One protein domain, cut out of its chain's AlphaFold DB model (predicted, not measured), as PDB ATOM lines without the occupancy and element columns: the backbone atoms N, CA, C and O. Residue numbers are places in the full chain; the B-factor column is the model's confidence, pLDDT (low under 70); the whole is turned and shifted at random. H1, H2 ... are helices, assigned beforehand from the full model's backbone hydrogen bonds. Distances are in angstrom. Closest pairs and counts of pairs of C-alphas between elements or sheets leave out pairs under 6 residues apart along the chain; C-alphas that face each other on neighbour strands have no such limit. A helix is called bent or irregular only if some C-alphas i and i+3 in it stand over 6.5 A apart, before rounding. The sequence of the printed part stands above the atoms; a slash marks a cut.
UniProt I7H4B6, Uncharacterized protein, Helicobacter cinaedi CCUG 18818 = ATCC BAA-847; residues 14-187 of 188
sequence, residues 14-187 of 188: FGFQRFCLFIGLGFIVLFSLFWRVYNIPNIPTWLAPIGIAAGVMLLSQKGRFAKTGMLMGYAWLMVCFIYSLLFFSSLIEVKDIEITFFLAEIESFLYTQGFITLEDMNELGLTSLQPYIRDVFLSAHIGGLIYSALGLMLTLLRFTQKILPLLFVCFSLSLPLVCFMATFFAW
ATOM      1  N   PHE A  14      42.097 158.650 191.480       61.91
ATOM      2  CA  PHE A  14      42.628 160.011 191.403       61.91
ATOM      3  C   PHE A  14      43.886 160.233 192.263       61.91
ATOM      4  O   PHE A  14      44.814 160.921 191.840       61.91
ATOM      5  N   GLY A  15      43.954 159.621 193.452       62.22
ATOM      6  CA  GLY A  15      45.127 159.705 194.332       62.22
ATOM      7  C   GLY A  15      46.351 158.984 193.761       62.22
ATOM      8  O   GLY A  15      47.437 159.558 193.702       62.22
ATOM      9  N   PHE A  16      46.160 157.760 193.266       67.12
ATOM     10  CA  PHE A  16      47.223 156.956 192.657       67.12
ATOM     11  C   PHE A  16      47.785 157.612 191.391       67.12
ATOM     12  O   PHE A  16      48.995 157.721 191.221       67.12
ATOM     13  N   GLN A  17      46.914 158.139 190.530       64.94
ATOM     14  CA  GLN A  17      47.340 158.822 189.308       64.94
ATOM     15  C   GLN A  17      48.149 160.091 189.604       64.94
ATOM     16  O   GLN A  17      49.152 160.337 188.938       64.94
ATOM     17  N   ARG A  18      47.770 160.871 190.625       67.44
ATOM     18  CA  ARG A  18      48.544 162.040 191.074       67.44
ATOM     19  C   ARG A  18      49.926 161.659 191.590       67.44
ATOM     20  O   ARG A  18      50.895 162.333 191.259       67.44
ATOM     21  N   PHE A  19      50.015 160.576 192.357       72.56
ATOM     22  CA  PHE A  19      51.294 160.045 192.822       72.56
ATOM     23  C   PHE A  19      52.196 159.649 191.647       72.56
ATOM     24  O   PHE A  19      53.351 160.068 191.594       72.56
ATOM     25  N   CYS A  20      51.653 158.946 190.645       68.50
ATOM     26  CA  CYS A  20      52.398 158.623 189.428       68.50
ATOM     27  C   CYS A  20      52.871 159.882 188.681       68.50
ATOM     28  O   CYS A  20      54.017 159.948 188.257       68.50
ATOM     29  N   LEU A  21      52.023 160.903 188.543       70.38
ATOM     30  CA  LEU A  21      52.398 162.153 187.870       70.38
ATOM     31  C   LEU A  21      53.487 162.923 188.631       70.38
ATOM     32  O   LEU A  21      54.392 163.472 188.008       70.38
ATOM     33  N   PHE A  22      53.437 162.923 189.965       74.38
ATOM     34  CA  PHE A  22      54.470 163.522 190.810       74.38
ATOM     35  C   PHE A  22      55.818 162.809 190.655       74.38
ATOM     36  O   PHE A  22      56.846 163.455 190.466       74.38
ATOM     37  N   ILE A  23      55.807 161.473 190.654       75.56
ATOM     38  CA  ILE A  23      56.999 160.672 190.359       75.56
ATOM     39  C   ILE A  23      57.514 160.971 188.944       75.56
ATOM     40  O   ILE A  23      58.710 161.175 188.752       75.56
ATOM     41  N   GLY A  24      56.615 161.049 187.960       68.00
ATOM     42  CA  GLY A  24      56.949 161.383 186.577       68.00
ATOM     43  C   GLY A  24      57.637 162.744 186.440       68.00
ATOM     44  O   GLY A  24      58.624 162.858 185.718       68.00
ATOM     45  N   LEU A  25      57.180 163.762 187.176       72.19
ATOM     46  CA  LEU A  25      57.869 165.051 187.259       72.19
ATOM     47  C   LEU A  25      59.274 164.902 187.848       72.19
ATOM     48  O   LEU A  25      60.222 165.460 187.300       72.19
ATOM     49  N   GLY A  26      59.404 164.145 188.942       74.38
ATOM     50  CA  GLY A  26      60.698 163.829 189.543       74.38
ATOM     51  C   GLY A  26      61.668 163.247 188.515       74.38
ATOM     52  O   GLY A  26      62.804 163.702 188.425       74.38
ATOM     53  N   PHE A  27      61.197 162.335 187.661       76.06
ATOM     54  CA  PHE A  27      62.004 161.787 186.572       76.06
ATOM     55  C   PHE A  27      62.368 162.807 185.499       76.06
ATOM     56  O   PHE A  27      63.520 162.840 185.091       76.06
ATOM     57  N   ILE A  28      61.452 163.680 185.073       73.06
ATOM     58  CA  ILE A  28      61.790 164.748 184.116       73.06
ATOM     59  C   ILE A  28      62.884 165.662 184.679       73.06
ATOM     60  O   ILE A  28      63.810 166.032 183.954       73.06
ATOM     61  N   VAL A  29      62.812 166.005 185.968       73.44
ATOM     62  CA  VAL A  29      63.851 166.794 186.643       73.44
ATOM     63  C   VAL A  29      65.163 166.015 186.707       73.44
ATOM     64  O   VAL A  29      66.200 166.569 186.358       73.44
ATOM     65  N   LEU A  30      65.129 164.735 187.084       76.06
ATOM     66  CA  LEU A  30      66.314 163.874 187.119       76.06
ATOM     67  C   LEU A  30      66.961 163.728 185.742       76.06
ATOM     68  O   LEU A  30      68.174 163.846 185.646       76.06
ATOM     69  N   PHE A  31      66.184 163.545 184.674       72.69
ATOM     70  CA  PHE A  31      66.704 163.518 183.308       72.69
ATOM     71  C   PHE A  31      67.284 164.877 182.914       72.69
ATOM     72  O   PHE A  31      68.391 164.951 182.396       72.69
ATOM     73  N   SER A  32      66.599 165.973 183.238       68.12
ATOM     74  CA  SER A  32      67.121 167.319 182.974       68.12
ATOM     75  C   SER A  32      68.453 167.562 183.689       68.12
ATOM     76  O   SER A  32      69.346 168.188 183.127       68.12
ATOM     77  N   LEU A  33      68.604 167.053 184.917       69.62
ATOM     78  CA  LEU A  33      69.860 167.088 185.661       69.62
ATOM     79  C   LEU A  33      70.901 166.151 185.054       69.62
ATOM     80  O   LEU A  33      72.031 166.577 184.882       69.62
ATOM     81  N   PHE A  34      70.538 164.921 184.690       69.69
ATOM     82  CA  PHE A  34      71.443 163.949 184.077       69.69
ATOM     83  C   PHE A  34      72.107 164.530 182.826       69.69
ATOM     84  O   PHE A  34      73.329 164.616 182.760       69.69
ATOM     85  N   TRP A  35      71.320 165.050 181.886       69.81
ATOM     86  CA  TRP A  35      71.867 165.651 180.668       69.81
ATOM     87  C   TRP A  35      72.631 166.962 180.908       69.81
ATOM     88  O   TRP A  35      73.458 167.340 180.086       69.81
ATOM     89  N   ARG A  36      72.381 167.663 182.021       64.44
ATOM     90  CA  ARG A  36      73.090 168.907 182.361       64.44
ATOM     91  C   ARG A  36      74.380 168.673 183.149       64.44
ATOM     92  O   ARG A  36      75.326 169.426 182.983       64.44
ATOM     93  N   VAL A  37      74.402 167.680 184.036       57.44
ATOM     94  CA  VAL A  37      75.531 167.372 184.929       57.44
ATOM     95  C   VAL A  37      76.566 166.516 184.214       57.44
ATOM     96  O   VAL A  37      77.756 166.752 184.381       57.44
ATOM     97  N   TYR A  38      76.135 165.555 183.393       52.88
ATOM     98  CA  TYR A  38      77.062 164.656 182.707       52.88
ATOM     99  C   TYR A  38      77.644 165.239 181.410       52.88
ATOM    100  O   TYR A  38      78.367 164.525 180.727       52.88
ATOM    101  N   ASN A  39      77.356 166.506 181.062       52.03
ATOM    102  CA  ASN A  39      77.879 167.212 179.875       52.03
ATOM    103  C   ASN A  39      77.753 166.445 178.538       52.03
ATOM    104  O   ASN A  39      78.354 166.833 177.540       52.03
ATOM    105  N   ILE A  40      76.934 165.392 178.495       52.91
ATOM    106  CA  ILE A  40      76.573 164.667 177.281       52.91
ATOM    107  C   ILE A  40      75.742 165.636 176.452       52.91
ATOM    108  O   ILE A  40      74.670 166.046 176.899       52.91
ATOM    109  N   PRO A  41      76.258 165.999 175.271       55.06
ATOM    110  CA  PRO A  41      76.482 167.392 174.866       55.06
ATOM    111  C   PRO A  41      75.385 168.328 175.359       55.06
ATOM    112  O   PRO A  41      74.216 168.069 175.078       55.06
ATOM    113  N   ASN A  42      75.772 169.418 176.037       57.69
ATOM    114  CA  ASN A  42      74.881 170.480 176.523       57.69
ATOM    115  C   ASN A  42      73.588 170.548 175.705       57.69
ATOM    116  O   ASN A  42      73.580 171.105 174.602       57.69
ATOM    117  N   ILE A  43      72.509 169.946 176.229       60.50
ATOM    118  CA  ILE A  43      71.202 170.050 175.590       60.50
ATOM    119  C   ILE A  43      70.985 171.546 175.364       60.50
ATOM    120  O   ILE A  43      71.111 172.317 176.326       60.50
ATOM    121  N   PRO A  44      70.674 171.973 174.127       65.56
ATOM    122  CA  PRO A  44      70.489 173.373 173.831       65.56
ATOM    123  C   PRO A  44      69.592 174.025 174.877       65.56
ATOM    124  O   PRO A  44      68.535 173.495 175.215       65.56
ATOM    125  N   THR A  45      69.992 175.177 175.407       68.44
ATOM    126  CA  THR A  45      69.286 175.818 176.530       68.44
ATOM    127  C   THR A  45      67.815 176.114 176.216       68.44
ATOM    128  O   THR A  45      66.994 176.202 177.127       68.44
ATOM    129  N   TRP A  46      67.457 176.182 174.929       70.06
ATOM    130  CA  TRP A  46      66.085 176.314 174.442       70.06
ATOM    131  C   TRP A  46      65.221 175.045 174.597       70.06
ATOM    132  O   TRP A  46      63.996 175.153 174.599       70.06
ATOM    133  N   LEU A  47      65.810 173.857 174.773       72.12
ATOM    134  CA  LEU A  47      65.089 172.597 175.015       72.12
ATOM    135  C   LEU A  47      64.672 172.423 176.478       72.12
ATOM    136  O   LEU A  47      63.662 171.774 176.750       72.12
ATOM    137  N   ALA A  48      65.398 173.017 177.428       70.19
ATOM    138  CA  ALA A  48      65.068 172.925 178.852       70.19
ATOM    139  C   ALA A  48      63.657 173.466 179.193       70.19
ATOM    140  O   ALA A  48      62.923 172.782 179.911       70.19
ATOM    141  N   PRO A  49      63.199 174.612 178.641       76.38
ATOM    142  CA  PRO A  49      61.819 175.075 178.795       76.38
ATOM    143  C   PRO A  49      60.752 174.062 178.362       76.38
ATOM    144  O   PRO A  49      59.678 174.037 178.957       76.38
ATOM    145  N   ILE A  50      61.026 173.215 177.362       77.88
ATOM    146  CA  ILE A  50      60.070 172.210 176.870       77.88
ATOM    147  C   ILE A  50      59.911 171.080 177.895       77.88
ATOM    148  O   ILE A  50      58.782 170.701 178.210       77.88
ATOM    149  N   GLY A  51      61.017 170.602 178.472       71.69
ATOM    150  CA  GLY A  51      60.989 169.629 179.569       71.69
ATOM    151  C   GLY A  51      60.277 170.180 180.810       71.69
ATOM    152  O   GLY A  51      59.416 169.515 181.388       71.69
ATOM    153  N   ILE A  52      60.544 171.439 181.171       73.00
ATOM    154  CA  ILE A  52      59.861 172.121 182.284       73.00
ATOM    155  C   ILE A  52      58.359 172.256 181.998       73.00
ATOM    156  O   ILE A  52      57.540 171.945 182.862       73.00
ATOM    157  N   ALA A  53      57.976 172.665 180.787       78.44
ATOM    158  CA  ALA A  53      56.576 172.780 180.390       78.44
ATOM    159  C   ALA A  53      55.856 171.424 180.428       78.44
ATOM    160  O   ALA A  53      54.731 171.353 180.925       78.44
ATOM    161  N   ALA A  54      56.510 170.344 179.983       78.50
ATOM    162  CA  ALA A  54      55.992 168.985 180.115       78.50
ATOM    163  C   ALA A  54      55.718 168.637 181.586       78.50
ATOM    164  O   ALA A  54      54.613 168.211 181.926       78.50
ATOM    165  N   GLY A  55      56.679 168.915 182.473       71.25
ATOM    166  CA  GLY A  55      56.538 168.727 183.918       71.25
ATOM    167  C   GLY A  55      55.386 169.528 184.536       71.25
ATOM    168  O   GLY A  55      54.570 168.982 185.280       71.25
ATOM    169  N   VAL A  56      55.258 170.811 184.191       73.19
ATOM    170  CA  VAL A  56      54.164 171.674 184.670       73.19
ATOM    171  C   VAL A  56      52.804 171.166 184.182       73.19
ATOM    172  O   VAL A  56      51.835 171.148 184.943       73.19
ATOM    173  N   MET A  57      52.720 170.704 182.932       75.06
ATOM    174  CA  MET A  57      51.487 170.139 182.386       75.06
ATOM    175  C   MET A  57      51.090 168.816 183.054       75.06
ATOM    176  O   MET A  57      49.894 168.588 183.241       75.06
ATOM    177  N   LEU A  58      52.054 167.990 183.485       69.50
ATOM    178  CA  LEU A  58      51.788 166.773 184.266       69.50
ATOM    179  C   LEU A  58      51.131 167.068 185.624       69.50
ATOM    180  O   LEU A  58      50.311 166.275 186.080       69.50
ATOM    181  N   LEU A  59      51.450 168.202 186.259       65.06
ATOM    182  CA  LEU A  59      50.869 168.609 187.548       65.06
ATOM    183  C   LEU A  59      49.501 169.295 187.431       65.06
ATOM    184  O   LEU A  59      48.818 169.508 188.438       65.06
ATOM    185  N   SER A  60      49.086 169.673 186.222       65.19
ATOM    186  CA  SER A  60      47.824 170.380 186.032       65.19
ATOM    187  C   SER A  60      46.637 169.462 186.337       65.19
ATOM    188  O   SER A  60      46.520 168.357 185.813       65.19
ATOM    189  N   GLN A  61      45.709 169.935 187.178       54.53
ATOM    190  CA  GLN A  61      44.589 169.140 187.705       54.53
ATOM    191  C   GLN A  61      43.575 168.671 186.646       54.53
ATOM    192  O   GLN A  61      42.635 167.950 186.984       54.53
ATOM    193  N   LYS A  62      43.729 169.063 185.373       62.75
ATOM    194  CA  LYS A  62      42.899 168.523 184.291       62.75
ATOM    195  C   LYS A  62      43.651 167.395 183.604       62.75
ATOM    196  O   LYS A  62      44.698 167.611 183.007       62.75
ATOM    197  N   GLY A  63      43.035 166.223 183.572       58.72
ATOM    198  CA  GLY A  63      43.510 165.058 182.831       58.72
ATOM    199  C   GLY A  63      44.022 165.274 181.418       58.72
ATOM    200  O   GLY A  63      44.981 164.644 180.977       58.72
ATOM    201  N   ARG A  64      43.379 166.208 180.714       62.81
ATOM    202  CA  ARG A  64      43.754 166.626 179.361       62.81
ATOM    203  C   ARG A  64      45.187 167.154 179.313       62.81
ATOM    204  O   ARG A  64      45.913 166.843 178.380       62.81
ATOM    205  N   PHE A  65      45.602 167.899 180.336       68.81
ATOM    206  CA  PHE A  65      46.956 168.427 180.449       68.81
ATOM    207  C   PHE A  65      47.965 167.361 180.865       68.81
ATOM    208  O   PHE A  65      49.085 167.408 180.378       68.81
ATOM    209  N   ALA A  66      47.571 166.357 181.653       69.12
ATOM    210  CA  ALA A  66      48.461 165.252 182.000       69.12
ATOM    211  C   ALA A  66      48.894 164.458 180.755       69.12
ATOM    212  O   ALA A  66      50.080 164.213 180.560       69.12
ATOM    213  N   LYS A  67      47.954 164.118 179.859       75.88
ATOM    214  CA  LYS A  67      48.286 163.448 178.590       75.88
ATOM    215  C   LYS A  67      49.180 164.314 177.699       75.88
ATOM    216  O   LYS A  67      50.143 163.806 177.129       75.88
ATOM    217  N   THR A  68      48.882 165.608 177.592       79.12
ATOM    218  CA  THR A  68      49.728 166.556 176.851       79.12
ATOM    219  C   THR A  68      51.125 166.641 177.459       79.12
ATOM    220  O   THR A  68      52.099 166.574 176.721       79.12
ATOM    221  N   GLY A  69      51.238 166.695 178.788       78.31
ATOM    222  CA  GLY A  69      52.511 166.692 179.506       78.31
ATOM    223  C   GLY A  69      53.332 165.433 179.239       78.31
ATOM    224  O   GLY A  69      54.522 165.539 178.969       78.31
ATOM    225  N   MET A  70      52.705 164.251 179.205       81.38
ATOM    226  CA  MET A  70      53.396 163.005 178.839       81.38
ATOM    227  C   MET A  70      53.876 163.028 177.386       81.38
ATOM    228  O   MET A  70      55.030 162.706 177.127       81.38
ATOM    229  N   LEU A  71      53.023 163.439 176.440       85.12
ATOM    230  CA  LEU A  71      53.402 163.554 175.026       85.12
ATOM    231  C   LEU A  71      54.557 164.539 174.829       85.12
ATOM    232  O   LEU A  71      55.505 164.230 174.113       85.12
ATOM    233  N   MET A  72      54.502 165.696 175.493       84.62
ATOM    234  CA  MET A  72      55.588 166.675 175.491       84.62
ATOM    235  C   MET A  72      56.856 166.113 176.132       84.62
ATOM    236  O   MET A  72      57.936 166.346 175.607       84.62
ATOM    237  N   GLY A  73      56.737 165.345 177.218       83.38
ATOM    238  CA  GLY A  73      57.863 164.693 177.883       83.38
ATOM    239  C   GLY A  73      58.555 163.666 176.987       83.38
ATOM    240  O   GLY A  73      59.772 163.705 176.847       83.38
ATOM    241  N   TYR A  74      57.792 162.801 176.315       87.06
ATOM    242  CA  TYR A  74      58.340 161.852 175.341       87.06
ATOM    243  C   TYR A  74      58.974 162.555 174.142       87.06
ATOM    244  O   TYR A  74      60.082 162.204 173.751       87.06
ATOM    245  N   ALA A  75      58.306 163.565 173.576       88.06
ATOM    246  CA  ALA A  75      58.861 164.344 172.473       88.06
ATOM    247  C   ALA A  75      60.164 165.047 172.884       88.06
ATOM    248  O   ALA A  75      61.134 165.031 172.133       88.06
ATOM    249  N   TRP A  76      60.209 165.606 174.094       87.75
ATOM    250  CA  TRP A  76      61.413 166.202 174.662       87.75
ATOM    251  C   TRP A  76      62.540 165.171 174.791       87.75
ATOM    252  O   TRP A  76      63.608 165.400 174.236       87.75
ATOM    253  N   LEU A  77      62.286 164.006 175.405       86.25
ATOM    254  CA  LEU A  77      63.266 162.915 175.508       86.25
ATOM    255  C   LEU A  77      63.793 162.483 174.134       86.25
ATOM    256  O   LEU A  77      65.001 162.343 173.960       86.25
ATOM    257  N   MET A  78      62.914 162.322 173.140       90.00
ATOM    258  CA  MET A  78      63.324 161.986 171.775       90.00
ATOM    259  C   MET A  78      64.264 163.039 171.186       90.00
ATOM    260  O   MET A  78      65.272 162.676 170.586       90.00
ATOM    261  N   VAL A  79      63.979 164.332 171.370       88.38
ATOM    262  CA  VAL A  79      64.868 165.398 170.888       88.38
ATOM    263  C   VAL A  79      66.210 165.374 171.625       88.38
ATOM    264  O   VAL A  79      67.242 165.519 170.975       88.38
ATOM    265  N   CYS A  80      66.225 165.120 172.937       84.94
ATOM    266  CA  CYS A  80      67.461 164.953 173.709       84.94
ATOM    267  C   CYS A  80      68.318 163.797 173.168       84.94
ATOM    268  O   CYS A  80      69.522 163.963 172.958       84.94
ATOM    269  N   PHE A  81      67.700 162.643 172.887       87.62
ATOM    270  CA  PHE A  81      68.387 161.490 172.303       87.62
ATOM    271  C   PHE A  81      68.894 161.773 170.886       87.62
ATOM    272  O   PHE A  81      70.053 161.487 170.600       87.62
ATOM    273  N   ILE A  82      68.082 162.382 170.017       89.44
ATOM    274  CA  ILE A  82      68.494 162.757 168.653       89.44
ATOM    275  C   ILE A  82      69.675 163.726 168.698       89.44
ATOM    276  O   ILE A  82      70.654 163.529 167.986       89.44
ATOM    277  N   TYR A  83      69.612 164.750 169.548       85.75
ATOM    278  CA  TYR A  83      70.693 165.721 169.685       85.75
ATOM    279  C   TYR A  83      71.997 165.054 170.135       85.75
ATOM    280  O   TYR A  83      73.045 165.255 169.524       85.75
ATOM    281  N   SER A  84      71.912 164.187 171.147       83.69
ATOM    282  CA  SER A  84      73.061 163.418 171.634       83.69
ATOM    283  C   SER A  84      73.639 162.514 170.537       83.69
ATOM    284  O   SER A  84      74.850 162.465 170.361       83.69
ATOM    285  N   LEU A  85      72.789 161.851 169.740       88.31
ATOM    286  CA  LEU A  85      73.221 161.020 168.609       88.31
ATOM    287  C   LEU A  85      73.926 161.826 167.521       88.31
ATOM    288  O   LEU A  85      74.968 161.394 167.029       88.31
ATOM    289  N   LEU A  86      73.382 162.984 167.147       87.50
ATOM    290  CA  LEU A  86      74.000 163.865 166.158       87.50
ATOM    291  C   LEU A  86      75.390 164.313 166.617       87.50
ATOM    292  O   LEU A  86      76.322 164.319 165.814       87.50
ATOM    293  N   PHE A  87      75.544 164.630 167.903       83.75
ATOM    294  CA  PHE A  87      76.840 164.976 168.474       83.75
ATOM    295  C   PHE A  87      77.788 163.785 168.474       83.75
ATOM    296  O   PHE A  87      78.845 163.883 167.879       83.75
ATOM    297  N   PHE A  88      77.425 162.627 169.034       83.56
ATOM    298  CA  PHE A  88      78.321 161.460 169.025       83.56
ATOM    299  C   PHE A  88      78.652 160.974 167.605       83.56
ATOM    300  O   PHE A  88      79.706 160.383 167.381       83.56
ATOM    301  N   SER A  89      77.808 161.272 166.617       85.00
ATOM    302  CA  SER A  89      78.068 161.009 165.194       85.00
ATOM    303  C   SER A  89      78.953 162.072 164.522       85.00
ATOM    304  O   SER A  89      79.267 161.933 163.345       85.00
ATOM    305  N   SER A  90      79.371 163.109 165.250       83.06
ATOM    306  CA  SER A  90      80.142 164.258 164.750       83.06
ATOM    307  C   SER A  90      79.423 165.055 163.651       83.06
ATOM    308  O   SER A  90      80.064 165.689 162.821       83.06
ATOM    309  N   LEU A  91      78.084 165.018 163.627       84.69
ATOM    310  CA  LEU A  91      77.251 165.741 162.655       84.69
ATOM    311  C   LEU A  91      76.887 167.154 163.119       84.69
ATOM    312  O   LEU A  91      76.513 167.994 162.302       84.69
ATOM    313  N   ILE A  92      76.960 167.402 164.426       81.31
ATOM    314  CA  ILE A  92      76.798 168.727 165.022       81.31
ATOM    315  C   ILE A  92      77.943 168.989 165.991       81.31
ATOM    316  O   ILE A  92      78.416 168.081 166.674       81.31
ATOM    317  N   GLU A  93      78.339 170.250 166.078       70.75
ATOM    318  CA  GLU A  93      79.306 170.726 167.057       70.75
ATOM    319  C   GLU A  93      78.572 171.418 168.200       70.75
ATOM    320  O   GLU A  93      77.596 172.151 167.995       70.75
ATOM    321  N   VAL A  94      79.046 171.185 169.419       70.75
ATOM    322  CA  VAL A  94      78.570 171.898 170.599       70.75
ATOM    323  C   VAL A  94      79.658 172.866 171.004       70.75
ATOM    324  O   VAL A  94      80.813 172.486 171.175       70.75
ATOM    325  N   LYS A  95      79.282 174.139 171.118       66.50
ATOM    326  CA  LYS A  95      80.215 175.197 171.486       66.50
ATOM    327  C   LYS A  95      80.932 174.815 172.787       66.50
ATOM    328  O   LYS A  95      80.273 174.434 173.753       66.50
ATOM    329  N   ASP A  96      82.255 174.937 172.776       66.25
ATOM    330  CA  ASP A  96      83.139 174.670 173.913       66.25
ATOM    331  C   ASP A  96      83.235 173.181 174.335       66.25
ATOM    332  O   ASP A  96      83.780 172.890 175.397       66.25
ATOM    333  N   ILE A  97      82.743 172.230 173.520       69.88
ATOM    334  CA  ILE A  97      82.872 170.782 173.773       69.88
ATOM    335  C   ILE A  97      83.329 170.052 172.503       69.88
ATOM    336  O   ILE A  97      82.577 169.919 171.537       69.88
ATOM    337  N   GLU A  98      84.539 169.493 172.541       74.88
ATOM    338  CA  GLU A  98      85.027 168.563 171.521       74.88
ATOM    339  C   GLU A  98      84.730 167.112 171.925       74.88
ATOM    340  O   GLU A  98      84.993 166.700 173.055       74.88
ATOM    341  N   ILE A  99      84.205 166.310 170.992       76.69
ATOM    342  CA  ILE A  99      83.900 164.883 171.219       76.69
ATOM    343  C   ILE A  99      85.143 164.115 171.667       76.69
ATOM    344  O   ILE A  99      85.064 163.287 172.565       76.69
ATOM    345  N   THR A 100      86.289 164.396 171.052       81.38
ATOM    346  CA  THR A 100      87.587 163.802 171.394       81.38
ATOM    347  C   THR A 100      87.964 164.082 172.845       81.38
ATOM    348  O   THR A 100      88.335 163.164 173.568       81.38
ATOM    349  N   PHE A 101      87.803 165.329 173.295       80.25
ATOM    350  CA  PHE A 101      88.062 165.719 174.679       80.25
ATOM    351  C   PHE A 101      87.095 165.031 175.653       80.25
ATOM    352  O   PHE A 101      87.529 164.449 176.642       80.25
ATOM    353  N   PHE A 102      85.798 165.011 175.335       78.81
ATOM    354  CA  PHE A 102      84.783 164.329 176.143       78.81
ATOM    355  C   PHE A 102      85.062 162.824 176.294       78.81
ATOM    356  O   PHE A 102      85.007 162.277 177.394       78.81
ATOM    357  N   LEU A 103      85.391 162.139 175.194       83.44
ATOM    358  CA  LEU A 103      85.713 160.711 175.226       83.44
ATOM    359  C   LEU A 103      87.014 160.444 176.000       83.44
ATOM    360  O   LEU A 103      87.088 159.443 176.711       83.44
ATOM    361  N   ALA A 104      88.001 161.340 175.916       83.94
ATOM    362  CA  ALA A 104      89.241 161.250 176.684       83.94
ATOM    363  C   ALA A 104      89.018 161.417 178.199       83.94
ATOM    364  O   ALA A 104      89.658 160.721 178.986       83.94
ATOM    365  N   GLU A 105      88.096 162.288 178.630       82.38
ATOM    366  CA  GLU A 105      87.730 162.412 180.050       82.38
ATOM    367  C   GLU A 105      87.089 161.127 180.590       82.38
ATOM    368  O   GLU A 105      87.428 160.678 181.687       82.38
ATOM    369  N   ILE A 106      86.206 160.495 179.810       80.69
ATOM    370  CA  ILE A 106      85.590 159.215 180.190       80.69
ATOM    371  C   ILE A 106      86.641 158.109 180.246       80.69
ATOM    372  O   ILE A 106      86.687 157.356 181.216       80.69
ATOM    373  N   GLU A 107      87.500 158.019 179.232       83.50
ATOM    374  CA  GLU A 107      88.617 157.076 179.206       83.50
ATOM    375  C   GLU A 107      89.518 157.265 180.441       83.50
ATOM    376  O   GLU A 107      89.787 156.308 181.166       83.50
ATOM    377  N   SER A 108      89.892 158.507 180.767       83.44
ATOM    378  CA  SER A 108      90.678 158.844 181.961       83.44
ATOM    379  C   SER A 108      89.977 158.461 183.268       83.44
ATOM    380  O   SER A 108      90.617 157.940 184.187       83.44
ATOM    381  N   PHE A 109      88.661 158.667 183.363       82.38
ATOM    382  CA  PHE A 109      87.874 158.243 184.517       82.38
ATOM    383  C   PHE A 109      87.897 156.718 184.690       82.38
ATOM    384  O   PHE A 109      88.129 156.239 185.801       82.38
ATOM    385  N   LEU A 110      87.711 155.958 183.604       82.56
ATOM    386  CA  LEU A 110      87.742 154.492 183.631       82.56
ATOM    387  C   LEU A 110      89.097 153.960 184.110       82.56
ATOM    388  O   LEU A 110      89.129 153.055 184.945       82.56
ATOM    389  N   TYR A 111      90.195 154.575 183.662       80.62
ATOM    390  CA  TYR A 111      91.534 154.273 184.165       80.62
ATOM    391  C   TYR A 111      91.699 154.615 185.646       80.62
ATOM    392  O   TYR A 111      92.166 153.795 186.432       80.62
ATOM    393  N   THR A 112      91.302 155.825 186.048       82.00
ATOM    394  CA  THR A 112      91.508 156.324 187.417       82.00
ATOM    395  C   THR A 112      90.747 155.494 188.450       82.00
ATOM    396  O   THR A 112      91.225 155.300 189.564       82.00
ATOM    397  N   GLN A 113      89.566 154.990 188.088       82.19
ATOM    398  CA  GLN A 113      88.761 154.122 188.949       82.19
ATOM    399  C   GLN A 113      89.165 152.640 188.873       82.19
ATOM    400  O   GLN A 113      88.592 151.822 189.587       82.19
ATOM    401  N   GLY A 114      90.139 152.286 188.027       78.94
ATOM    402  CA  GLY A 114      90.614 150.912 187.871       78.94
ATOM    403  C   GLY A 114      89.608 149.979 187.194       78.94
ATOM    404  O   GLY A 114      89.693 148.770 187.380       78.94
ATOM    405  N   PHE A 115      88.651 150.518 186.428       78.69
ATOM    406  CA  PHE A 115      87.744 149.692 185.621       78.69
ATOM    407  C   PHE A 115      88.464 149.056 184.432       78.69
ATOM    408  O   PHE A 115      88.044 147.999 183.971       78.69
ATOM    409  N   ILE A 116      89.514 149.717 183.932       76.31
ATOM    410  CA  ILE A 116      90.387 149.236 182.862       76.31
ATOM    411  C   ILE A 116      91.833 149.597 183.208       76.31
ATOM    412  O   ILE A 116      92.103 150.696 183.696       76.31
ATOM    413  N   THR A 117      92.761 148.684 182.935       79.56
ATOM    414  CA  THR A 117      94.203 148.891 183.075       79.56
ATOM    415  C   THR A 117      94.895 149.051 181.720       79.56
ATOM    416  O   THR A 117      94.365 148.710 180.662       79.56
ATOM    417  N   LEU A 118      96.124 149.573 181.746       74.69
ATOM    418  CA  LEU A 118      96.966 149.663 180.550       74.69
ATOM    419  C   LEU A 118      97.319 148.270 179.988       74.69
ATOM    420  O   LEU A 118      97.538 148.128 178.788       74.69
ATOM    421  N   GLU A 119      97.379 147.251 180.852       78.06
ATOM    422  CA  GLU A 119      97.609 145.854 180.463       78.06
ATOM    423  C   GLU A 119      96.420 145.305 179.669       78.06
ATOM    424  O   GLU A 119      96.634 144.799 178.570       78.06
ATOM    425  N   ASP A 120      95.183 145.532 180.129       78.31
ATOM    426  CA  ASP A 120      93.962 145.099 179.425       78.31
ATOM    427  C   ASP A 120      93.892 145.657 177.991       78.31
ATOM    428  O   ASP A 120      93.513 144.968 177.044       78.31
ATOM    429  N   MET A 121      94.287 146.919 177.800       77.31
ATOM    430  CA  MET A 121      94.293 147.545 176.475       77.31
ATOM    431  C   MET A 121      95.399 147.025 175.565       77.31
ATOM    432  O   MET A 121      95.166 146.837 174.369       77.31
ATOM    433  N   ASN A 122      96.582 146.763 176.123       79.31
ATOM    434  CA  ASN A 122      97.687 146.170 175.380       79.31
ATOM    435  C   ASN A 122      97.366 144.734 174.945       79.31
ATOM    436  O   ASN A 122      97.679 144.369 173.812       79.31
ATOM    437  N   GLU A 123      96.705 143.942 175.795       80.81
ATOM    438  CA  GLU A 123      96.244 142.590 175.452       80.81
ATOM    439  C   GLU A 123      95.209 142.599 174.318       80.81
ATOM    440  O   GLU A 123      95.239 141.737 173.439       80.81
ATOM    441  N   LEU A 124      94.334 143.608 174.288       76.44
ATOM    442  CA  LEU A 124      93.347 143.810 173.223       76.44
ATOM    443  C   LEU A 124      93.921 144.507 171.974       76.44
ATOM    444  O   LEU A 124      93.204 144.683 170.987       76.44
ATOM    445  N   GLY A 125      95.196 144.915 171.992       79.81
ATOM    446  CA  GLY A 125      95.843 145.644 170.896       79.81
ATOM    447  C   GLY A 125      95.250 147.035 170.638       79.81
ATOM    448  O   GLY A 125      95.360 147.558 169.528       79.81
ATOM    449  N   LEU A 126      94.594 147.627 171.637       78.00
ATOM    450  CA  LEU A 126      93.915 148.913 171.533       78.00
ATOM    451  C   LEU A 126      94.835 150.043 171.996       78.00
ATOM    452  O   LEU A 126      95.345 150.035 173.111       78.00
ATOM    453  N   THR A 127      94.995 151.071 171.163       78.94
ATOM    454  CA  THR A 127      95.722 152.299 171.533       78.94
ATOM    455  C   THR A 127      94.833 153.343 172.215       78.94
ATOM    456  O   THR A 127      95.348 154.285 172.806       78.94
ATOM    457  N   SER A 128      93.508 153.215 172.100       82.50
ATOM    458  CA  SER A 128      92.516 154.077 172.754       82.50
ATOM    459  C   SER A 128      91.170 153.356 172.866       82.50
ATOM    460  O   SER A 128      90.778 152.624 171.954       82.50
ATOM    461  N   LEU A 129      90.441 153.603 173.954       83.19
ATOM    462  CA  LEU A 129      89.063 153.147 174.161       83.19
ATOM    463  C   LEU A 129      88.011 154.100 173.608       83.19
ATOM    464  O   LEU A 129      86.831 153.761 173.601       83.19
ATOM    465  N   GLN A 130      88.401 155.284 173.141       85.19
ATOM    466  CA  GLN A 130      87.452 156.298 172.676       85.19
ATOM    467  C   GLN A 130      86.497 155.790 171.585       85.19
ATOM    468  O   GLN A 130      85.308 156.096 171.691       85.19
ATOM    469  N   PRO A 131      86.929 154.989 170.585       83.75
ATOM    470  CA  PRO A 131      86.007 154.403 169.611       83.75
ATOM    471  C   PRO A 131      84.960 153.495 170.268       83.75
ATOM    472  O   PRO A 131      83.773 153.621 169.993       83.75
ATOM    473  N   TYR A 132      85.385 152.651 171.210       81.00
ATOM    474  CA  TYR A 132      84.485 151.765 171.946       81.00
ATOM    475  C   TYR A 132      83.493 152.549 172.813       81.00
ATOM    476  O   TYR A 132      82.290 152.302 172.766       81.00
ATOM    477  N   ILE A 133      83.978 153.543 173.566       80.06
ATOM    478  CA  ILE A 133      83.129 154.430 174.367       80.06
ATOM    479  C   ILE A 133      82.101 155.101 173.449       80.06
ATOM    480  O   ILE A 133      80.909 155.089 173.743       80.06
ATOM    481  N   ARG A 134      82.523 155.622 172.295       84.00
ATOM    482  CA  ARG A 134      81.619 156.232 171.315       84.00
ATOM    483  C   ARG A 134      80.515 155.271 170.863       84.00
ATOM    484  O   ARG A 134      79.351 155.668 170.870       84.00
ATOM    485  N   ASP A 135      80.848 154.031 170.519       83.31
ATOM    486  CA  ASP A 135      79.879 153.030 170.049       83.31
ATOM    487  C   ASP A 135      78.886 152.614 171.145       83.31
ATOM    488  O   ASP A 135      77.680 152.489 170.898       83.31
ATOM    489  N   VAL A 136      79.370 152.493 172.385       82.00
ATOM    490  CA  VAL A 136      78.550 152.273 173.584       82.00
ATOM    491  C   VAL A 136      77.548 153.418 173.763       82.00
ATOM    492  O   VAL A 136      76.347 153.183 173.920       82.00
ATOM    493  N   PHE A 137      78.012 154.667 173.680       82.00
ATOM    494  CA  PHE A 137      77.152 155.843 173.791       82.00
ATOM    495  C   PHE A 137      76.130 155.915 172.650       82.00
ATOM    496  O   PHE A 137      74.947 156.140 172.918       82.00
ATOM    497  N   LEU A 138      76.533 155.679 171.400       85.69
ATOM    498  CA  LEU A 138      75.617 155.650 170.254       85.69
ATOM    499  C   LEU A 138      74.510 154.611 170.457       85.69
ATOM    500  O   LEU A 138      73.327 154.930 170.325       85.69
ATOM    501  N   SER A 139      74.875 153.399 170.863       84.38
ATOM    502  CA  SER A 139      73.927 152.302 171.067       84.38
ATOM    503  C   SER A 139      72.942 152.587 172.202       84.38
ATOM    504  O   SER A 139      71.732 152.421 172.021       84.38
ATOM    505  N   ALA A 140      73.420 153.119 173.334       84.38
ATOM    506  CA  ALA A 140      72.566 153.558 174.440       84.38
ATOM    507  C   ALA A 140      71.510 154.580 173.989       84.38
ATOM    508  O   ALA A 140      70.327 154.451 174.314       84.38
ATOM    509  N   HIS A 141      71.929 155.585 173.215       86.88
ATOM    510  CA  HIS A 141      71.050 156.667 172.778       86.88
ATOM    511  C   HIS A 141      70.078 156.225 171.672       86.88
ATOM    512  O   HIS A 141      68.936 156.685 171.663       86.88
ATOM    513  N   ILE A 142      70.466 155.292 170.791       89.06
ATOM    514  CA  ILE A 142      69.547 154.644 169.836       89.06
ATOM    515  C   ILE A 142      68.479 153.848 170.595       89.06
ATOM    516  O   ILE A 142      67.287 154.004 170.324       89.06
ATOM    517  N   GLY A 143      68.887 153.037 171.575       86.50
ATOM    518  CA  GLY A 143      67.966 152.268 172.413       86.50
ATOM    519  C   GLY A 143      66.975 153.170 173.150       86.50
ATOM    520  O   GLY A 143      65.764 152.951 173.083       86.50
ATOM    521  N   GLY A 144      67.471 154.240 173.777       87.06
ATOM    522  CA  GLY A 144      66.647 155.246 174.444       87.06
ATOM    523  C   GLY A 144      65.679 155.976 173.503       87.06
ATOM    524  O   GLY A 144      64.523 156.215 173.873       87.06
ATOM    525  N   LEU A 145      66.095 156.265 172.265       90.31
ATOM    526  CA  LEU A 145      65.244 156.871 171.237       90.31
ATOM    527  C   LEU A 145      64.111 155.935 170.804       90.31
ATOM    528  O   LEU A 145      62.949 156.351 170.797       90.31
ATOM    529  N   ILE A 146      64.429 154.677 170.477       89.75
ATOM    530  CA  ILE A 146      63.433 153.660 170.102       89.75
ATOM    531  C   ILE A 146      62.438 153.471 171.244       89.75
ATOM    532  O   ILE A 146      61.226 153.474 171.024       89.75
ATOM    533  N   TYR A 147      62.936 153.373 172.478       88.69
ATOM    534  CA  TYR A 147      62.090 153.237 173.653       88.69
ATOM    535  C   TYR A 147      61.153 154.442 173.791       88.69
ATOM    536  O   TYR A 147      59.939 154.273 173.878       88.69
ATOM    537  N   SER A 148      61.675 155.665 173.688       88.75
ATOM    538  CA  SER A 148      60.871 156.896 173.766       88.75
ATOM    539  C   SER A 148      59.804 156.979 172.672       88.75
ATOM    540  O   SER A 148      58.670 157.374 172.952       88.75
ATOM    541  N   ALA A 149      60.115 156.531 171.451       89.31
ATOM    542  CA  ALA A 149      59.150 156.439 170.358       89.31
ATOM    543  C   ALA A 149      58.032 155.418 170.645       89.31
ATOM    544  O   ALA A 149      56.858 155.700 170.390       89.31
ATOM    545  N   LEU A 150      58.365 154.264 171.237       88.81
ATOM    546  CA  LEU A 150      57.378 153.279 171.690       88.81
ATOM    547  C   LEU A 150      56.484 153.855 172.798       88.81
ATOM    548  O   LEU A 150      55.263 153.719 172.731       88.81
ATOM    549  N   GLY A 151      57.063 154.551 173.779       85.81
ATOM    550  CA  GLY A 151      56.317 155.237 174.840       85.81
ATOM    551  C   GLY A 151      55.341 156.286 174.294       85.81
ATOM    552  O   GLY A 151      54.167 156.323 174.685       85.81
ATOM    553  N   LEU A 152      55.778 157.082 173.314       87.31
ATOM    554  CA  LEU A 152      54.927 158.033 172.598       87.31
ATOM    555  C   LEU A 152      53.787 157.318 171.853       87.31
ATOM    556  O   LEU A 152      52.626 157.703 171.999       87.31
ATOM    557  N   MET A 153      54.082 156.246 171.111       86.31
ATOM    558  CA  MET A 153      53.076 155.459 170.387       86.31
ATOM    559  C   MET A 153      52.021 154.880 171.338       86.31
ATOM    560  O   MET A 153      50.821 155.032 171.094       86.31
ATOM    561  N   LEU A 154      52.444 154.290 172.459       83.00
ATOM    562  CA  LEU A 154      51.547 153.764 173.493       83.00
ATOM    563  C   LEU A 154      50.661 154.855 174.101       83.00
ATOM    564  O   LEU A 154      49.509 154.590 174.447       83.00
ATOM    565  N   THR A 155      51.161 156.089 174.182       78.56
ATOM    566  CA  THR A 155      50.419 157.256 174.682       78.56
ATOM    567  C   THR A 155      49.315 157.721 173.728       78.56
ATOM    568  O   THR A 155      48.313 158.316 174.150       78.56
ATOM    569  N   LEU A 156      49.451 157.420 172.435       79.56
ATOM    570  CA  LEU A 156      48.446 157.731 171.420       79.56
ATOM    571  C   LEU A 156      47.298 156.713 171.391       79.56
ATOM    572  O   LEU A 156      46.176 157.079 171.026       79.56
ATOM    573  N   LEU A 157      47.538 155.466 171.812       79.31
ATOM    574  CA  LEU A 157      46.520 154.413 171.829       79.31
ATOM    575  C   LEU A 157      45.365 154.762 172.784       79.31
ATOM    576  O   LEU A 157      45.552 155.225 173.906       79.31
ATOM    577  N   ARG A 158      44.117 154.545 172.346       67.69
ATOM    578  CA  ARG A 158      42.928 154.881 173.157       67.69
ATOM    579  C   ARG A 158      42.758 153.974 174.380       67.69
ATOM    580  O   ARG A 158      42.277 154.433 175.410       67.69
ATOM    581  N   PHE A 159      43.173 152.715 174.287       70.44
ATOM    582  CA  PHE A 159      42.947 151.712 175.334       70.44
ATOM    583  C   PHE A 159      43.889 151.857 176.541       70.44
ATOM    584  O   PHE A 159      43.558 151.412 177.636       70.44
ATOM    585  N   THR A 160      45.033 152.528 176.379       65.25
ATOM    586  CA  THR A 160      46.044 152.722 177.435       65.25
ATOM    587  C   THR A 160      45.733 153.907 178.352       65.25
ATOM    588  O   THR A 160      46.371 154.056 179.391       65.25
ATOM    589  N   GLN A 161      44.727 154.731 178.030       68.62
ATOM    590  CA  GLN A 161      44.505 156.029 178.680       68.62
ATOM    591  C   GLN A 161      44.250 155.955 180.196       68.62
ATOM    592  O   GLN A 161      44.637 156.869 180.920       68.62
ATOM    593  N   LYS A 162      43.661 154.861 180.699       69.56
ATOM    594  CA  LYS A 162      43.399 154.677 182.142       69.56
ATOM    595  C   LYS A 162      44.663 154.381 182.957       69.56
ATOM    596  O   LYS A 162      44.768 154.820 184.099       69.56
ATOM    597  N   ILE A 163      45.614 153.660 182.361       73.06
ATOM    598  CA  ILE A 163      46.881 153.237 182.987       73.06
ATOM    599  C   ILE A 163      48.065 154.109 182.558       73.06
ATOM    600  O   ILE A 163      49.201 153.871 182.954       73.06
ATOM    601  N   LEU A 164      47.804 155.134 181.754       75.88
ATOM    602  CA  LEU A 164      48.819 155.935 181.096       75.88
ATOM    603  C   LEU A 164      49.815 156.618 182.058       75.88
ATOM    604  O   LEU A 164      51.011 156.543 181.786       75.88
ATOM    605  N   PRO A 165      49.398 157.201 183.204       74.12
ATOM    606  CA  PRO A 165      50.348 157.749 184.175       74.12
ATOM    607  C   PRO A 165      51.282 156.686 184.764       74.12
ATOM    608  O   PRO A 165      52.460 156.953 184.976       74.12
ATOM    609  N   LEU A 166      50.769 155.476 185.007       78.12
ATOM    610  CA  LEU A 166      51.572 154.359 185.498       78.12
ATOM    611  C   LEU A 166      52.567 153.902 184.429       78.12
ATOM    612  O   LEU A 166      53.743 153.738 184.728       78.12
ATOM    613  N   LEU A 167      52.116 153.774 183.179       79.88
ATOM    614  CA  LEU A 167      52.989 153.441 182.053       79.88
ATOM    615  C   LEU A 167      54.113 154.467 181.886       79.88
ATOM    616  O   LEU A 167      55.249 154.066 181.676       79.88
ATOM    617  N   PHE A 168      53.825 155.764 182.036       80.69
ATOM    618  CA  PHE A 168      54.840 156.823 181.979       80.69
ATOM    619  C   PHE A 168      55.891 156.701 183.093       80.69
ATOM    620  O   PHE A 168      57.085 156.877 182.848       80.69
ATOM    621  N   VAL A 169      55.468 156.363 184.314       80.62
ATOM    622  CA  VAL A 169      56.389 156.126 185.436       80.62
ATOM    623  C   VAL A 169      57.230 154.879 185.206       80.62
ATOM    624  O   VAL A 169      58.449 154.948 185.331       80.62
ATOM    625  N   CYS A 170      56.603 153.759 184.841       81.38
ATOM    626  CA  CYS A 170      57.309 152.518 184.539       81.38
ATOM    627  C   CYS A 170      58.318 152.719 183.409       81.38
ATOM    628  O   CYS A 170      59.446 152.268 183.536       81.38
ATOM    629  N   PHE A 171      57.929 153.451 182.363       86.44
ATOM    630  CA  PHE A 171      58.800 153.840 181.262       86.44
ATOM    631  C   PHE A 171      60.008 154.651 181.740       86.44
ATOM    632  O   PHE A 171      61.146 154.364 181.385       86.44
ATOM    633  N   SER A 172      59.770 155.675 182.558       80.75
ATOM    634  CA  SER A 172      60.847 156.533 183.057       80.75
ATOM    635  C   SER A 172      61.812 155.750 183.956       80.75
ATOM    636  O   SER A 172      63.020 155.940 183.882       80.75
ATOM    637  N   LEU A 173      61.289 154.822 184.762       83.88
ATOM    638  CA  LEU A 173      62.079 153.935 185.619       83.88
ATOM    639  C   LEU A 173      62.918 152.923 184.839       83.88
ATOM    640  O   LEU A 173      64.031 152.608 185.253       83.88
ATOM    641  N   SER A 174      62.388 152.379 183.746       83.56
ATOM    642  CA  SER A 174      63.079 151.379 182.931       83.56
ATOM    643  C   SER A 174      64.034 151.997 181.913       83.56
ATOM    644  O   SER A 174      64.910 151.288 181.425       83.56
ATOM    645  N   LEU A 175      63.915 153.290 181.593       80.00
ATOM    646  CA  LEU A 175      64.765 153.958 180.605       80.00
ATOM    647  C   LEU A 175      66.276 153.789 180.885       80.00
ATOM    648  O   LEU A 175      66.987 153.431 179.944       80.00
ATOM    649  N   PRO A 176      66.790 153.942 182.127       75.56
ATOM    650  CA  PRO A 176      68.196 153.661 182.431       75.56
ATOM    651  C   PRO A 176      68.590 152.208 182.146       75.56
ATOM    652  O   PRO A 176      69.650 151.962 181.578       75.56
ATOM    653  N   LEU A 177      67.719 151.250 182.482       77.38
ATOM    654  CA  LEU A 177      67.945 149.828 182.214       77.38
ATOM    655  C   LEU A 177      67.966 149.543 180.708       77.38
ATOM    656  O   LEU A 177      68.787 148.762 180.250       77.38
ATOM    657  N   VAL A 178      67.087 150.173 179.925       75.75
ATOM    658  CA  VAL A 178      67.066 150.017 178.463       75.75
ATOM    659  C   VAL A 178      68.334 150.589 177.841       75.75
ATOM    660  O   VAL A 178      68.930 149.938 176.988       75.75
ATOM    661  N   CYS A 179      68.773 151.764 178.296       76.06
ATOM    662  CA  CYS A 179      70.037 152.347 177.854       76.06
ATOM    663  C   CYS A 179      71.205 151.418 178.208       76.06
ATOM    664  O   CYS A 179      72.024 151.130 177.345       76.06
ATOM    665  N   PHE A 180      71.230 150.869 179.427       71.56
ATOM    666  CA  PHE A 180      72.216 149.875 179.854       71.56
ATOM    667  C   PHE A 180      72.179 148.619 178.975       71.56
ATOM    668  O   PHE A 180      73.191 148.243 178.403       71.56
ATOM    669  N   MET A 181      71.027 147.993 178.754       68.69
ATOM    670  CA  MET A 181      70.938 146.806 177.893       68.69
ATOM    671  C   MET A 181      71.407 147.106 176.464       68.69
ATOM    672  O   MET A 181      72.166 146.323 175.899       68.69
ATOM    673  N   ALA A 182      71.036 148.260 175.901       64.75
ATOM    674  CA  ALA A 182      71.491 148.677 174.577       64.75
ATOM    675  C   ALA A 182      73.021 148.842 174.490       64.75
ATOM    676  O   ALA A 182      73.585 148.604 173.427       64.75
ATOM    677  N   THR A 183      73.703 149.171 175.595       63.28
ATOM    678  CA  THR A 183      75.177 149.164 175.635       63.28
ATOM    679  C   THR A 183      75.784 147.764 175.569       63.28
ATOM    680  O   THR A 183      76.784 147.581 174.885       63.28
ATOM    681  N   PHE A 184      75.179 146.763 176.220       57.75
ATOM    682  CA  PHE A 184      75.710 145.390 176.237       57.75
ATOM    683  C   PHE A 184      75.518 144.662 174.905       57.75
ATOM    684  O   PHE A 184      76.364 143.864 174.516       57.75
ATOM    685  N   PHE A 185      74.426 144.939 174.190       54.94
ATOM    686  CA  PHE A 185      74.162 144.318 172.888       54.94
ATOM    687  C   PHE A 185      74.910 144.973 171.723       54.94
ATOM    688  O   PHE A 185      74.929 144.397 170.646       54.94
ATOM    689  N   ALA A 186      75.554 146.127 171.923       48.75
ATOM    690  CA  ALA A 186      76.482 146.697 170.941       48.75
ATOM    691  C   ALA A 186      77.758 145.851 170.771       48.75
ATOM    692  O   ALA A 186      78.499 146.024 169.808       48.75
ATOM    693  N   TRP A 187      78.023 144.967 171.737       37.38
ATOM    694  CA  TRP A 187      79.210 144.124 171.806       37.38
ATOM    695  C   TRP A 187      79.046 142.765 171.098       37.38
ATOM    696  O   TRP A 187      80.024 142.030 170.980       37.38
TER     697      TRP A 187
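What this domain is: This is residues 14 to 187 of the 188 residues of an uncharacterized protein of Helicobacter cinaedi CCUG 18818 = ATCC BAA-847 (UniProt I7H4B6). Five helices or arms, H1, H2, H3, H6 and H7a, lie side by side in an elongated up-and-down bundle, each running against the one before it in the chain. H4 crosses one end of this bundle, where H6 begins, and the short H5 lies farther out at that same end, while the arm H7b turns away from H7a and packs on H6. The printed part has 174 residues, with seven named helices in the order H1 to H7 and no named strand; the class is all helix. The whole is compact, with a radius of gyration of the C-alphas of 18.2 A, and its C-alphas span 59 by 31 by 26 A.

Where its parts are: H1, residues 14 to 37, is 34.3 A long and begins at C-alpha 14, (42.628, 160.011, 191.403). H2 is residues 48 to 59, and H3, residues 63 to 88, is 37.6 A long. H4 is residues 99 to 112 and H5 is residues 118 to 123. H6, residues 130 to 156, is 39.1 A long and begins at C-alpha 130, (87.452, 156.298, 172.676). H7, residues 164 to 185, was assigned as one helix by its hydrogen bonds but is bent, with C-alphas 173 and 176 6.9 A apart; its arms are H7a, residues 164 to 173, and H7b, residues 176 to 185, which ends at C-alpha 185, (74.162, 144.318, 172.888).

How they stand to each other: H1 and H2 form a helical hairpin and touch, closest at the C-alphas of Leu 25 and Gly 55, 5.1 A. H2 and H3 form another, with the C-alphas of Ala 54 and Gly 69 4.2 A apart. H3 touches H6, the hub, opposite ways at a shallow tilt of 21 degrees, closest at the C-alphas of Met 78 and Leu 145, 5.5 A. H4 touches residues 130 to 134 of H6, about perpendicular at 73 degrees; the C-alphas of Leu 103 and Gln 130 are closest, 5.4 A. H5 touches no helix. H6 and H7a, a hairpin, only just touch, with 3 pairs of C-alphas within 8 A, the closest those of Thr 155 and Leu 164, 6.7 A. H7a also touches H1, closest at the C-alphas of Gly 24 and Val 169, 5.4 A. H7b stands at a steep tilt of 55 degrees to H7a and touches H6, closest at the C-alphas of Ala 140 and Cys 179, 4.4 A. In H1 to H6, H7a and H7b every O i to N i+4 pair is within hydrogen-bond range.

The domain as a whole: The C-alphas farthest apart, those of Lys 62 and Glu 123, are 60.0 A from each other. The printed part has no cut, and no link is long. The mean pLDDT of the printed part is 76.1; 44 residues are under 70, among them residues 32 to 45, 58 to 66 and 181 to 187.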